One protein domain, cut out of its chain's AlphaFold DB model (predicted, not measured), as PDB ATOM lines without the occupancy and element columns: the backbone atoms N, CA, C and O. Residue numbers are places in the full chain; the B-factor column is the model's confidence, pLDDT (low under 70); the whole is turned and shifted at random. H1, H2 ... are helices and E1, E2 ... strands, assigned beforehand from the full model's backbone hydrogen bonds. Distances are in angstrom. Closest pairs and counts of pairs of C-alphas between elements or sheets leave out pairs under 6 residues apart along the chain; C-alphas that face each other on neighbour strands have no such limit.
ATOM      1  N   LEU A 409     187.593 202.472 198.667       34.47
ATOM      2  CA  LEU A 409     188.683 202.387 197.683       34.47
ATOM      3  C   LEU A 409     190.053 202.074 198.300       34.47
ATOM      4  O   LEU A 409     191.059 202.067 197.592       34.47
ATOM      5  N   THR A 410     190.123 201.786 199.597       36.75
ATOM      6  CA  THR A 410     191.341 201.239 200.189       36.75
ATOM      7  C   THR A 410     191.561 199.805 199.672       36.75
ATOM      8  O   THR A 410     190.650 198.978 199.686       36.75
ATOM      9  N   GLN A 411     192.779 199.488 199.198       37.31
ATOM     10  CA  GLN A 411     193.194 198.102 198.884       37.31
ATOM     11  C   GLN A 411     193.182 197.199 200.132       37.31
ATOM     12  O   GLN A 411     193.241 195.974 200.035       37.31
ATOM     13  N   GLU A 412     193.073 197.820 201.299       42.06
ATOM     14  CA  GLU A 412     192.947 197.185 202.590       42.06
ATOM     15  C   GLU A 412     191.594 197.519 203.198       42.06
ATOM     16  O   GLU A 412     191.046 198.603 203.031       42.06
ATOM     17  N   ASP A 413     191.035 196.562 203.912       51.56
ATOM     18  CA  ASP A 413     189.825 196.767 204.686       51.56
ATOM     19  C   ASP A 413     190.050 197.894 205.706       51.56
ATOM     20  O   ASP A 413     190.985 197.820 206.492       51.56
ATOM     21  N   THR A 414     189.215 198.936 205.713       61.69
ATOM     22  CA  THR A 414     189.467 200.145 206.525       61.69
ATOM     23  C   THR A 414     189.387 199.904 208.036       61.69
ATOM     24  O   THR A 414     189.984 200.641 208.817       61.69
ATOM     25  N   TYR A 415     188.669 198.853 208.434       76.88
ATOM     26  CA  TYR A 415     188.493 198.409 209.812       76.88
ATOM     27  C   TYR A 415     188.681 196.897 209.854       76.88
ATOM     28  O   TYR A 415     187.895 196.160 209.242       76.88
ATOM     29  N   ILE A 416     189.726 196.433 210.539       80.19
ATOM     30  CA  ILE A 416     190.094 195.012 210.547       80.19
ATOM     31  C   ILE A 416     190.050 194.453 211.959       80.19
ATOM     32  O   ILE A 416     190.727 194.941 212.862       80.19
ATOM     33  N   LEU A 417     189.300 193.366 212.107       86.81
ATOM     34  CA  LEU A 417     189.326 192.498 213.268       86.81
ATOM     35  C   LEU A 417     190.192 191.272 212.962       86.81
ATOM     36  O   LEU A 417     189.809 190.406 212.174       86.81
ATOM     37  N   TYR A 418     191.363 191.188 213.583       84.75
ATOM     38  CA  TYR A 418     192.229 190.020 213.496       84.75
ATOM     39  C   TYR A 418     191.843 188.989 214.549       84.75
ATOM     40  O   TYR A 418     191.648 189.322 215.717       84.75
ATOM     41  N   VAL A 419     191.776 187.729 214.136       86.94
ATOM     42  CA  VAL A 419     191.431 186.601 215.004       86.94
ATOM     43  C   VAL A 419     192.450 185.474 214.872       86.94
ATOM     44  O   VAL A 419     193.127 185.334 213.846       86.94
ATOM     45  N   GLU A 420     192.562 184.657 215.916       79.94
ATOM     46  CA  GLU A 420     193.501 183.536 215.960       79.94
ATOM     47  C   GLU A 420     193.171 182.449 214.931       79.94
ATOM     48  O   GLU A 420     194.079 181.902 214.300       79.94
ATOM     49  N   GLY A 421     191.888 182.131 214.742       81.06
ATOM     50  CA  GLY A 421     191.484 180.965 213.980       81.06
ATOM     51  C   GLY A 421     190.188 181.125 213.186       81.06
ATOM     52  O   GLY A 421     189.475 182.127 213.264       81.06
ATOM     53  N   PRO A 422     189.876 180.106 212.371       82.06
ATOM     54  CA  PRO A 422     188.701 180.123 211.508       82.06
ATOM     55  C   PRO A 422     187.387 179.933 212.281       82.06
ATOM     56  O   PRO A 422     186.316 180.105 211.708       82.06
ATOM     57  N   THR A 423     187.438 179.533 213.556       86.50
ATOM     58  CA  THR A 423     186.245 179.415 214.406       86.50
ATOM     59  C   THR A 423     185.701 180.804 214.728       86.50
ATOM     60  O   THR A 423     184.533 181.086 214.463       86.50
ATOM     61  N   GLU A 424     186.574 181.680 215.221       88.62
ATOM     62  CA  GLU A 424     186.287 183.075 215.543       88.62
ATOM     63  C   GLU A 424     185.866 183.830 214.280       88.62
ATOM     64  O   GLU A 424     184.884 184.563 214.300       88.62
ATOM     65  N   GLU A 425     186.559 183.597 213.158       89.94
ATOM     66  CA  GLU A 425     186.231 184.215 211.867       89.94
ATOM     67  C   GLU A 425     184.785 183.927 211.447       89.94
ATOM     68  O   GLU A 425     184.052 184.846 211.088       89.94
ATOM     69  N   ILE A 426     184.360 182.660 211.510       87.56
ATOM     70  CA  ILE A 426     183.012 182.248 211.098       87.56
ATOM     71  C   ILE A 426     181.940 182.890 211.983       87.56
ATOM     72  O   ILE A 426     180.936 183.370 211.458       87.56
ATOM     73  N   LEU A 427     182.140 182.886 213.302       88.81
ATOM     74  CA  LEU A 427     181.156 183.393 214.262       88.81
ATOM     75  C   LEU A 427     181.058 184.923 214.214       88.81
ATOM     76  O   LEU A 427     179.963 185.478 214.136       88.81
ATOM     77  N   LEU A 428     182.204 185.605 214.211       89.25
ATOM     78  CA  LEU A 428     182.263 187.063 214.275       89.25
ATOM     79  C   LEU A 428     181.890 187.723 212.956       89.25
ATOM     80  O   LEU A 428     181.305 188.801 212.983       89.25
ATOM     81  N   LYS A 429     182.181 187.094 211.812       88.19
ATOM     82  CA  LYS A 429     181.767 187.624 210.511       88.19
ATOM     83  C   LYS A 429     180.248 187.726 210.409       88.19
ATOM     84  O   LYS A 429     179.749 188.774 210.029       88.19
ATOM     85  N   ASP A 430     179.524 186.678 210.803       84.06
ATOM     86  CA  ASP A 430     178.059 186.685 210.747       84.06
ATOM     87  C   ASP A 430     177.449 187.737 211.679       84.06
ATOM     88  O   ASP A 430     176.543 188.475 211.296       84.06
ATOM     89  N   TRP A 431     177.989 187.851 212.896       84.94
ATOM     90  CA  TRP A 431     177.548 188.874 213.836       84.94
ATOM     91  C   TRP A 431     177.876 190.293 213.350       84.94
ATOM     92  O   TRP A 431     177.037 191.182 213.452       84.94
ATOM     93  N   LEU A 432     179.060 190.526 212.779       83.62
ATOM     94  CA  LEU A 432     179.422 191.827 212.211       83.62
ATOM     95  C   LEU A 432     178.582 192.175 210.981       83.62
ATOM     96  O   LEU A 432     178.223 193.339 210.825       83.62
ATOM     97  N   ASP A 433     178.216 191.194 210.155       79.69
ATOM     98  CA  ASP A 433     177.279 191.384 209.045       79.69
ATOM     99  C   ASP A 433     175.881 191.761 209.576       79.69
ATOM    100  O   ASP A 433     175.243 192.668 209.042       79.69
ATOM    101  N   PHE A 434     175.430 191.154 210.682       75.50
ATOM    102  CA  PHE A 434     174.198 191.552 211.372       75.50
ATOM    103  C   PHE A 434     174.279 192.986 211.926       75.50
ATOM    104  O   PHE A 434     173.382 193.799 211.693       75.50
ATOM    105  N   VAL A 435     175.367 193.332 212.618       71.00
ATOM    106  CA  VAL A 435     175.562 194.661 213.219       71.00
ATOM    107  C   VAL A 435     175.779 195.741 212.156       71.00
ATOM    108  O   VAL A 435     175.347 196.877 212.355       71.00
ATOM    109  N   TYR A 436     176.373 195.410 211.004       69.19
ATOM    110  CA  TYR A 436     176.589 196.325 209.878       69.19
ATOM    111  C   TYR A 436     175.301 197.032 209.450       69.19
ATOM    112  O   TYR A 436     175.317 198.241 209.188       69.19
ATOM    113  N   TYR A 437     174.170 196.320 209.449       63.81
ATOM    114  CA  TYR A 437     172.867 196.907 209.139       63.81
ATOM    115  C   TYR A 437     172.524 198.095 210.047       63.81
ATOM    116  O   TYR A 437     171.898 199.049 209.572       63.81
ATOM    117  N   THR A 438     172.975 198.059 211.303       63.09
ATOM    118  CA  THR A 438     172.764 199.090 212.326       63.09
ATOM    119  C   THR A 438     173.858 200.158 212.319       63.09
ATOM    120  O   THR A 438     173.541 201.344 212.322       63.09
ATOM    121  N   ILE A 439     175.136 199.769 212.295       63.75
ATOM    122  CA  ILE A 439     176.251 200.721 212.454       63.75
ATOM    123  C   ILE A 439     176.666 201.401 211.143       63.75
ATOM    124  O   ILE A 439     177.367 202.407 211.182       63.75
ATOM    125  N   LYS A 440     176.251 200.865 209.984       62.97
ATOM    126  CA  LYS A 440     176.627 201.337 208.632       62.97
ATOM    127  C   LYS A 440     178.146 201.425 208.399       62.97
ATOM    128  O   LYS A 440     178.626 202.151 207.527       62.97
ATOM    129  N   VAL A 441     178.912 200.652 209.164       62.91
ATOM    130  CA  VAL A 441     180.370 200.530 209.102       62.91
ATOM    131  C   VAL A 441     180.711 199.063 208.907       62.91
ATOM    132  O   VAL A 441     180.381 198.230 209.749       62.91
ATOM    133  N   LYS A 442     181.373 198.735 207.797       77.19
ATOM    134  CA  LYS A 442     181.801 197.366 207.514       77.19
ATOM    135  C   LYS A 442     183.137 197.084 208.203       77.19
ATOM    136  O   LYS A 442     184.142 197.690 207.842       77.19
ATOM    137  N   ILE A 443     183.138 196.165 209.164       81.38
ATOM    138  CA  ILE A 443     184.346 195.658 209.828       81.38
ATOM    139  C   ILE A 443     184.652 194.286 209.238       81.38
ATOM    140  O   ILE A 443     183.804 193.397 209.269       81.38
ATOM    141  N   ASN A 444     185.848 194.109 208.686       80.50
ATOM    142  CA  ASN A 444     186.240 192.833 208.098       80.50
ATOM    143  C   ASN A 444     186.995 191.984 209.117       80.50
ATOM    144  O   ASN A 444     187.852 192.488 209.840       80.50
ATOM    145  N   VAL A 445     186.709 190.683 209.140       82.44
ATOM    146  CA  VAL A 445     187.402 189.722 210.005       82.44
ATOM    147  C   VAL A 445     188.477 188.997 209.209       82.44
ATOM    148  O   VAL A 445     188.212 188.542 208.096       82.44
ATOM    149  N   LYS A 446     189.689 188.886 209.763       79.31
ATOM    150  CA  LYS A 446     190.815 188.173 209.145       79.31
ATOM    151  C   LYS A 446     191.493 187.236 210.130       79.31
ATOM    152  O   LYS A 446     191.892 187.637 211.218       79.31
ATOM    153  N   THR A 447     191.709 185.997 209.707       71.75
ATOM    154  CA  THR A 447     192.551 185.049 210.444       71.75
ATOM    155  C   THR A 447     194.026 185.387 210.295       71.75
ATOM    156  O   THR A 447     194.484 185.715 209.196       71.75
ATOM    157  N   LEU A 448     194.797 185.220 211.366       66.75
ATOM    158  CA  LEU A 448     196.251 185.316 211.293       66.75
ATOM    159  C   LEU A 448     196.850 184.155 210.453       66.75
ATOM    160  O   LEU A 448     196.449 183.005 210.643       66.75
ATOM    161  N   PRO A 449     197.832 184.401 209.554       48.31
ATOM    162  CA  PRO A 449     198.321 183.411 208.577       48.31
ATOM    163  C   PRO A 449     198.897 182.113 209.165       48.31
ATOM    164  O   PRO A 449     198.884 181.079 208.502       48.31
ATOM    165  N   ALA A 450     199.408 182.157 210.396       55.34
ATOM    166  CA  ALA A 450     199.919 181.002 211.138       55.34
ATOM    167  C   ALA A 450     199.196 180.820 212.491       55.34
ATOM    168  O   ALA A 450     199.716 180.177 213.405       55.34
ATOM    169  N   GLY A 451     198.003 181.403 212.636       60.44
ATOM    170  CA  GLY A 451     197.252 181.444 213.888       60.44
ATOM    171  C   GLY A 451     198.024 182.128 215.018       60.44
ATOM    172  O   GLY A 451     198.651 183.174 214.821       60.44
ATOM    173  N   LYS A 452     198.014 181.521 216.208       60.59
ATOM    174  CA  LYS A 452     198.603 182.069 217.440       60.59
ATOM    175  C   LYS A 452     200.060 182.518 217.317       60.59
ATOM    176  O   LYS A 452     200.433 183.570 217.831       60.59
ATOM    177  N   SER A 453     200.898 181.738 216.628       57.38
ATOM    178  CA  SER A 453     202.336 182.024 216.484       57.38
ATOM    179  C   SER A 453     202.604 183.294 215.671       57.38
ATOM    180  O   SER A 453     203.640 183.936 215.841       57.38
ATOM    181  N   SER A 454     201.639 183.704 214.845       54.97
ATOM    182  CA  SER A 454     201.675 184.957 214.094       54.97
ATOM    183  C   SER A 454     201.081 186.161 214.826       54.97
ATOM    184  O   SER A 454     201.108 187.257 214.279       54.97
ATOM    185  N   ALA A 455     200.641 186.035 216.085       58.72
ATOM    186  CA  ALA A 455     200.256 187.205 216.883       58.72
ATOM    187  C   ALA A 455     201.423 188.205 217.045       58.72
ATOM    188  O   ALA A 455     201.209 189.403 217.201       58.72
ATOM    189  N   ASN A 456     202.673 187.737 216.934       60.66
ATOM    190  CA  ASN A 456     203.880 188.576 216.922       60.66
ATOM    191  C   ASN A 456     204.005 189.452 215.669       60.66
ATOM    192  O   ASN A 456     204.751 190.431 215.703       60.66
ATOM    193  N   PHE A 457     203.304 189.100 214.587       56.53
ATOM    194  CA  PHE A 457     203.224 189.892 213.362       56.53
ATOM    195  C   PHE A 457     202.162 190.986 213.456       56.53
ATOM    196  O   PHE A 457     202.200 191.898 212.645       56.53
ATOM    197  N   PHE A 458     201.250 190.948 214.434       65.38
ATOM    198  CA  PHE A 458     200.208 191.969 214.558       65.38
ATOM    199  C   PHE A 458     200.767 193.398 214.676       65.38
ATOM    200  O   PHE A 458     200.279 194.252 213.947       65.38
ATOM    201  N   PRO A 459     201.831 193.675 215.456       63.12
ATOM    202  CA  PRO A 459     202.443 195.000 215.464       63.12
ATOM    203  C   PRO A 459     203.001 195.424 214.103       63.12
ATOM    204  O   PRO A 459     202.820 196.565 213.709       63.12
ATOM    205  N   TYR A 460     203.603 194.491 213.355       54.94
ATOM    206  CA  TYR A 460     204.054 194.738 211.983       54.94
ATOM    207  C   TYR A 460     202.878 195.012 211.036       54.94
ATOM    208  O   TYR A 460     202.993 195.859 210.155       54.94
ATOM    209  N   LEU A 461     201.753 194.308 211.211       56.75
ATOM    210  CA  LEU A 461     200.532 194.546 210.443       56.75
ATOM    211  C   LEU A 461     199.955 195.932 210.765       56.75
ATOM    212  O   LEU A 461     199.690 196.699 209.855       56.75
ATOM    213  N   ALA A 462     199.843 196.283 212.043       64.12
ATOM    214  CA  ALA A 462     199.323 197.575 212.484       64.12
ATOM    215  C   ALA A 462     200.223 198.763 212.097       64.12
ATOM    216  O   ALA A 462     199.731 199.872 211.940       64.12
ATOM    217  N   SER A 463     201.539 198.556 211.956       57.31
ATOM    218  CA  SER A 463     202.480 199.632 211.622       57.31
ATOM    219  C   SER A 463     202.717 199.828 210.123       57.31
ATOM    220  O   SER A 463     203.200 200.885 209.734       57.31
ATOM    221  N   ASN A 464     202.474 198.806 209.294       44.72
ATOM    222  CA  ASN A 464     202.835 198.825 207.866       44.72
ATOM    223  C   ASN A 464     201.638 198.709 206.911       44.72
ATOM    224  O   ASN A 464     201.839 198.788 205.702       44.72
ATOM    225  N   PHE A 465     200.427 198.483 207.424       46.84
ATOM    226  CA  PHE A 465     199.206 198.375 206.625       46.84
ATOM    227  C   PHE A 465     198.296 199.568 206.963       46.84
ATOM    228  O   PHE A 465     198.099 199.898 208.127       46.84
ATOM    229  N   ASN A 466     197.767 200.220 205.929       46.84
ATOM    230  CA  ASN A 466     196.968 201.450 205.931       46.84
ATOM    231  C   ASN A 466     195.499 201.270 206.384       46.84
ATOM    232  O   ASN A 466     194.652 202.094 206.026       46.84
ATOM    233  N   ALA A 467     195.136 200.218 207.130       52.38
ATOM    234  CA  ALA A 467     193.810 200.216 207.752       52.38
ATOM    235  C   ALA A 467     193.777 201.269 208.870       52.38
ATOM    236  O   ALA A 467     194.721 201.398 209.641       52.38
ATOM    237  N   ASN A 468     192.683 202.023 208.969       58.22
ATOM    238  CA  ASN A 468     192.610 203.146 209.906       58.22
ATOM    239  C   ASN A 468     192.466 202.682 211.361       58.22
ATOM    240  O   ASN A 468     192.915 203.370 212.272       58.22
ATOM    241  N   GLU A 469     191.815 201.535 211.591       76.00
ATOM    242  CA  GLU A 469     191.675 200.947 212.926       76.00
ATOM    243  C   GLU A 469     191.809 199.421 212.881       76.00
ATOM    244  O   GLU A 469     191.215 198.735 212.036       76.00
ATOM    245  N   HIS A 470     192.535 198.887 213.860       83.38
ATOM    246  CA  HIS A 470     192.768 197.459 214.022       83.38
ATOM    247  C   HIS A 470     192.350 197.000 215.415       83.38
ATOM    248  O   HIS A 470     192.601 197.685 216.409       83.38
ATOM    249  N   PHE A 471     191.789 195.797 215.487       88.56
ATOM    250  CA  PHE A 471     191.534 195.116 216.749       88.56
ATOM    251  C   PHE A 471     191.977 193.660 216.656       88.56
ATOM    252  O   PHE A 471     191.728 193.005 215.647       88.56
ATOM    253  N   LEU A 472     192.637 193.144 217.689       87.38
ATOM    254  CA  LEU A 472     193.109 191.762 217.749       87.38
ATOM    255  C   LEU A 472     192.389 190.977 218.850       87.38
ATOM    256  O   LEU A 472     192.355 191.400 220.000       87.38
ATOM    257  N   ILE A 473     191.887 189.791 218.518       89.19
ATOM    258  CA  ILE A 473     191.353 188.825 219.480       89.19
ATOM    259  C   ILE A 473     192.299 187.629 219.588       89.19
ATOM    260  O   ILE A 473     192.681 187.041 218.574       89.19
ATOM    261  N   LEU A 474     192.647 187.265 220.823       85.00
ATOM    262  CA  LEU A 474     193.467 186.098 221.157       85.00
ATOM    263  C   LEU A 474     192.830 185.272 222.274       85.00
ATOM    264  O   LEU A 474     192.105 185.815 223.107       85.00
ATOM    265  N   ASP A 475     193.209 184.001 222.361       81.44
ATOM    266  CA  ASP A 475     192.915 183.160 223.520       81.44
ATOM    267  C   ASP A 475     194.023 183.246 224.582       81.44
ATOM    268  O   ASP A 475     195.219 183.359 224.279       81.44
ATOM    269  N   ARG A 476     193.628 183.192 225.862       72.31
ATOM    270  CA  ARG A 476     194.533 183.239 227.020       72.31
ATOM    271  C   ARG A 476     195.412 182.008 227.071       72.31
ATOM    272  O   ARG A 476     196.595 182.164 227.346       72.31
ATOM    273  N   ASP A 477     194.869 180.826 226.785       63.53
ATOM    274  CA  ASP A 477     195.507 179.503 226.882       63.53
ATOM    275  C   ASP A 477     196.099 179.152 228.267       63.53
ATOM    276  O   ASP A 477     195.765 178.110 228.818       63.53
ATOM    277  N   THR A 478     196.961 179.991 228.851       63.81
ATOM    278  CA  THR A 478     197.461 179.902 230.229       63.81
ATOM    279  C   THR A 478     197.507 181.288 230.900       63.81
ATOM    280  O   THR A 478     197.689 182.308 230.227       63.81
ATOM    281  N   PRO A 479     197.398 181.373 232.241       62.91
ATOM    282  CA  PRO A 479     197.511 182.637 232.974       62.91
ATOM    283  C   PRO A 479     198.777 183.447 232.677       62.91
ATOM    284  O   PRO A 479     198.679 184.649 232.446       62.91
ATOM    285  N   SER A 480     199.936 182.787 232.614       64.06
ATOM    286  CA  SER A 480     201.232 183.419 232.340       64.06
ATOM    287  C   SER A 480     201.372 183.927 230.901       64.06
ATOM    288  O   SER A 480     202.088 184.898 230.658       64.06
ATOM    289  N   TYR A 481     200.671 183.308 229.945       69.75
ATOM    290  CA  TYR A 481     200.701 183.719 228.545       69.75
ATOM    291  C   TYR A 481     199.980 185.053 228.326       69.75
ATOM    292  O   TYR A 481     200.527 185.918 227.648       69.75
ATOM    293  N   ALA A 482     198.798 185.264 228.920       72.12
ATOM    294  CA  ALA A 482     198.043 186.508 228.721       72.12
ATOM    295  C   ALA A 482     198.808 187.751 229.197       72.12
ATOM    296  O   ALA A 482     198.870 188.747 228.480       72.12
ATOM    297  N   GLU A 483     199.421 187.690 230.378       76.50
ATOM    298  CA  GLU A 483     200.140 188.833 230.946       76.50
ATOM    299  C   GLU A 483     201.457 189.103 230.209       76.50
ATOM    300  O   GLU A 483     201.734 190.242 229.826       76.50
ATOM    301  N   GLY A 484     202.216 188.049 229.884       78.81
ATOM    302  CA  GLY A 484     203.410 188.160 229.044       78.81
ATOM    303  C   GLY A 484     203.100 188.721 227.653       78.81
ATOM    304  O   GLY A 484     203.811 189.598 227.165       78.81
ATOM    305  N   LYS A 485     201.998 188.280 227.035       78.06
ATOM    306  CA  LYS A 485     201.581 188.733 225.705       78.06
ATOM    307  C   LYS A 485     201.088 190.175 225.706       78.06
ATOM    308  O   LYS A 485     201.444 190.937 224.809       78.06
ATOM    309  N   LYS A 486     200.318 190.564 226.728       82.19
ATOM    310  CA  LYS A 486     199.881 191.948 226.937       82.19
ATOM    311  C   LYS A 486     201.089 192.882 227.041       82.19
ATOM    312  O   LYS A 486     201.147 193.890 226.341       82.19
ATOM    313  N   ASN A 487     202.080 192.509 227.848       81.88
ATOM    314  CA  ASN A 487     203.306 193.289 228.019       81.88
ATOM    315  C   ASN A 487     204.146 193.353 226.733       81.88
ATOM    316  O   ASN A 487     204.678 194.411 226.406       81.88
ATOM    317  N   GLU A 488     204.220 192.263 225.964       81.62
ATOM    318  CA  GLU A 488     204.925 192.241 224.675       81.62
ATOM    319  C   GLU A 488     204.281 193.178 223.640       81.62
ATOM    320  O   GLU A 488     204.988 193.928 222.968       81.62
ATOM    321  N   LEU A 489     202.949 193.150 223.502       80.38
ATOM    322  CA  LEU A 489     202.225 194.011 222.559       80.38
ATOM    323  C   LEU A 489     202.366 195.490 222.939       80.38
ATOM    324  O   LEU A 489     202.676 196.311 222.074       80.38
ATOM    325  N   LYS A 490     202.257 195.813 224.235       82.44
ATOM    326  CA  LYS A 490     202.538 197.160 224.758       82.44
ATOM    327  C   LYS A 490     203.960 197.618 224.458       82.44
ATOM    328  O   LYS A 490     204.156 198.731 223.984       82.44
ATOM    329  N   GLY A 491     204.949 196.752 224.688       80.19
ATOM    330  CA  GLY A 491     206.358 197.038 224.403       80.19
ATOM    331  C   GLY A 491     206.645 197.307 222.921       80.19
ATOM    332  O   GLY A 491     207.666 197.907 222.597       80.19
ATOM    333  N   LYS A 492     205.737 196.905 222.023       75.44
ATOM    334  CA  LYS A 492     205.787 197.163 220.577       75.44
ATOM    335  C   LYS A 492     204.890 198.329 220.131       75.44
ATOM    336  O   LYS A 492     204.672 198.490 218.935       75.44
ATOM    337  N   GLY A 493     204.376 199.130 221.068       75.06
ATOM    338  CA  GLY A 493     203.595 200.336 220.776       75.06
ATOM    339  C   GLY A 493     202.109 200.103 220.482       75.06
ATOM    340  O   GLY A 493     201.446 201.015 220.001       75.06
ATOM    341  N   ILE A 494     201.566 198.913 220.765       79.25
ATOM    342  CA  ILE A 494     200.136 198.619 220.578       79.25
ATOM    343  C   ILE A 494     199.336 199.025 221.821       79.25
ATOM    344  O   ILE A 494     199.668 198.626 222.939       79.25
ATOM    345  N   SER A 495     198.263 199.793 221.614       81.50
ATOM    346  CA  SER A 495     197.352 200.237 222.678       81.50
ATOM    347  C   SER A 495     196.560 199.073 223.284       81.50
ATOM    348  O   SER A 495     196.154 198.155 222.570       81.50
ATOM    349  N   ASP A 496     196.263 199.156 224.586       82.12
ATOM    350  CA  ASP A 496     195.357 198.229 225.287       82.12
ATOM    351  C   ASP A 496     193.940 198.216 224.687       82.12
ATOM    352  O   ASP A 496     193.205 197.250 224.860       82.12
ATOM    353  N   GLU A 497     193.555 199.268 223.961       82.50
ATOM    354  CA  GLU A 497     192.266 199.348 223.265       82.50
ATOM    355  C   GLU A 497     192.245 198.610 221.920       82.50
ATOM    356  O   GLU A 497     191.189 198.503 221.303       82.50
ATOM    357  N   SER A 498     193.395 198.142 221.434       83.50
ATOM    358  CA  SER A 498     193.533 197.520 220.111       83.50
ATOM    359  C   SER A 498     193.577 195.993 220.175       83.50
ATOM    360  O   SER A 498     193.804 195.343 219.153       83.50
ATOM    361  N   PHE A 499     193.391 195.392 221.353       88.06
ATOM    362  CA  PHE A 499     193.316 193.942 221.485       88.06
ATOM    363  C   PHE A 499     192.535 193.481 222.717       88.06
ATOM    364  O   PHE A 499     192.423 194.189 223.714       88.06
ATOM    365  N   TYR A 500     192.043 192.245 222.669       89.00
ATOM    366  CA  TYR A 500     191.454 191.551 223.806       89.00
ATOM    367  C   TYR A 500     191.917 190.094 223.851       89.00
ATOM    368  O   TYR A 500     192.011 189.427 222.821       89.00
ATOM    369  N   ILE A 501     192.195 189.600 225.059       87.75
ATOM    370  CA  ILE A 501     192.598 188.212 225.295       87.75
ATOM    371  C   ILE A 501     191.477 187.518 226.078       87.75
ATOM    372  O   ILE A 501     191.270 187.825 227.253       87.75
ATOM    373  N   PHE A 502     190.748 186.601 225.439       84.62
ATOM    374  CA  PHE A 502     189.682 185.833 226.083       84.62
ATOM    375  C   PHE A 502     190.247 184.840 227.084       84.62
ATOM    376  O   PHE A 502     191.237 184.170 226.823       84.62
ATOM    377  N   SER A 503     189.585 184.722 228.228       76.56
ATOM    378  CA  SER A 503     189.955 183.809 229.298       76.56
ATOM    379  C   SER A 503     188.751 182.941 229.653       76.56
ATOM    380  O   SER A 503     187.774 183.515 230.132       76.56
TER     381      SER A 503
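What this domain is: This is residues 409 to 503 of the 632 residues of an uncharacterized protein of marine sediment metagenome (UniProt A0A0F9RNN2). A twisted sheet of four parallel strands stands between helices, H1 covering one face and H2 and H3 the other, in three layers. The 95 printed residues, mixed in class, run E1 H1 E2 H2 E3 H3 E4, and the sheet's order is E2 E1 E3 E4. The whole is compact, with a radius of gyration of the C-alphas of 13.4 A and spans of 39 by 26 by 23 A.

How they stand to each other: Begin at E1, residues 415 to 419, an inner strand. H1, residues 422 to 439, is on the sheet along its strands, and E2, residues 444 to 447, comes closest at the C-alphas of Glu 425 and Val 445, 5.9 A. N 417 and O 444, 2.8 A, are within hydrogen-bond range; E1, H1, E2 form a strand-helix-strand unit, a helix between parallel neighbours, with a right-handed crossover. H2, residues 451 to 464, is on the opposite face, and E3, residues 469 to 475, pairs with E1 at N 418 and O 471, 2.8 A. E2, H2, E3 are a split unit, E1 between its strands, also right-handed. H3, residues 479 to 491, is close but not clearly touching H2, with C-alphas 459 and 489 at 7.2 A. In E4, residues 499 to 502, N 500 is 2.8 A from O 472; E3, H3, E4 are a right-handed unit. O i to N i+4 pairs are within range for 11 of 14 in H1, 8 of 9 in H3 and 4 of 10 in H2, which has 7 of 11 at i+3.

Where its parts are: Find C-alpha 415, where E1 begins, at (188.493, 198.409, 209.812). H1 runs 24.1 A to C-alpha 439, E3 20.7 A, H2 19.2 A and H3 19.0 A. E4 ends at C-alpha 502, (189.682, 185.833, 226.083).

The domain as a whole: The C-alphas of Leu 409 and Ser 480 are farthest apart, 41.5 A. The printed part has no cut and no long link. Look for pLDDT under 70 at residues 409 to 414, 436 to 441, 448 to 468 and 477 to 481.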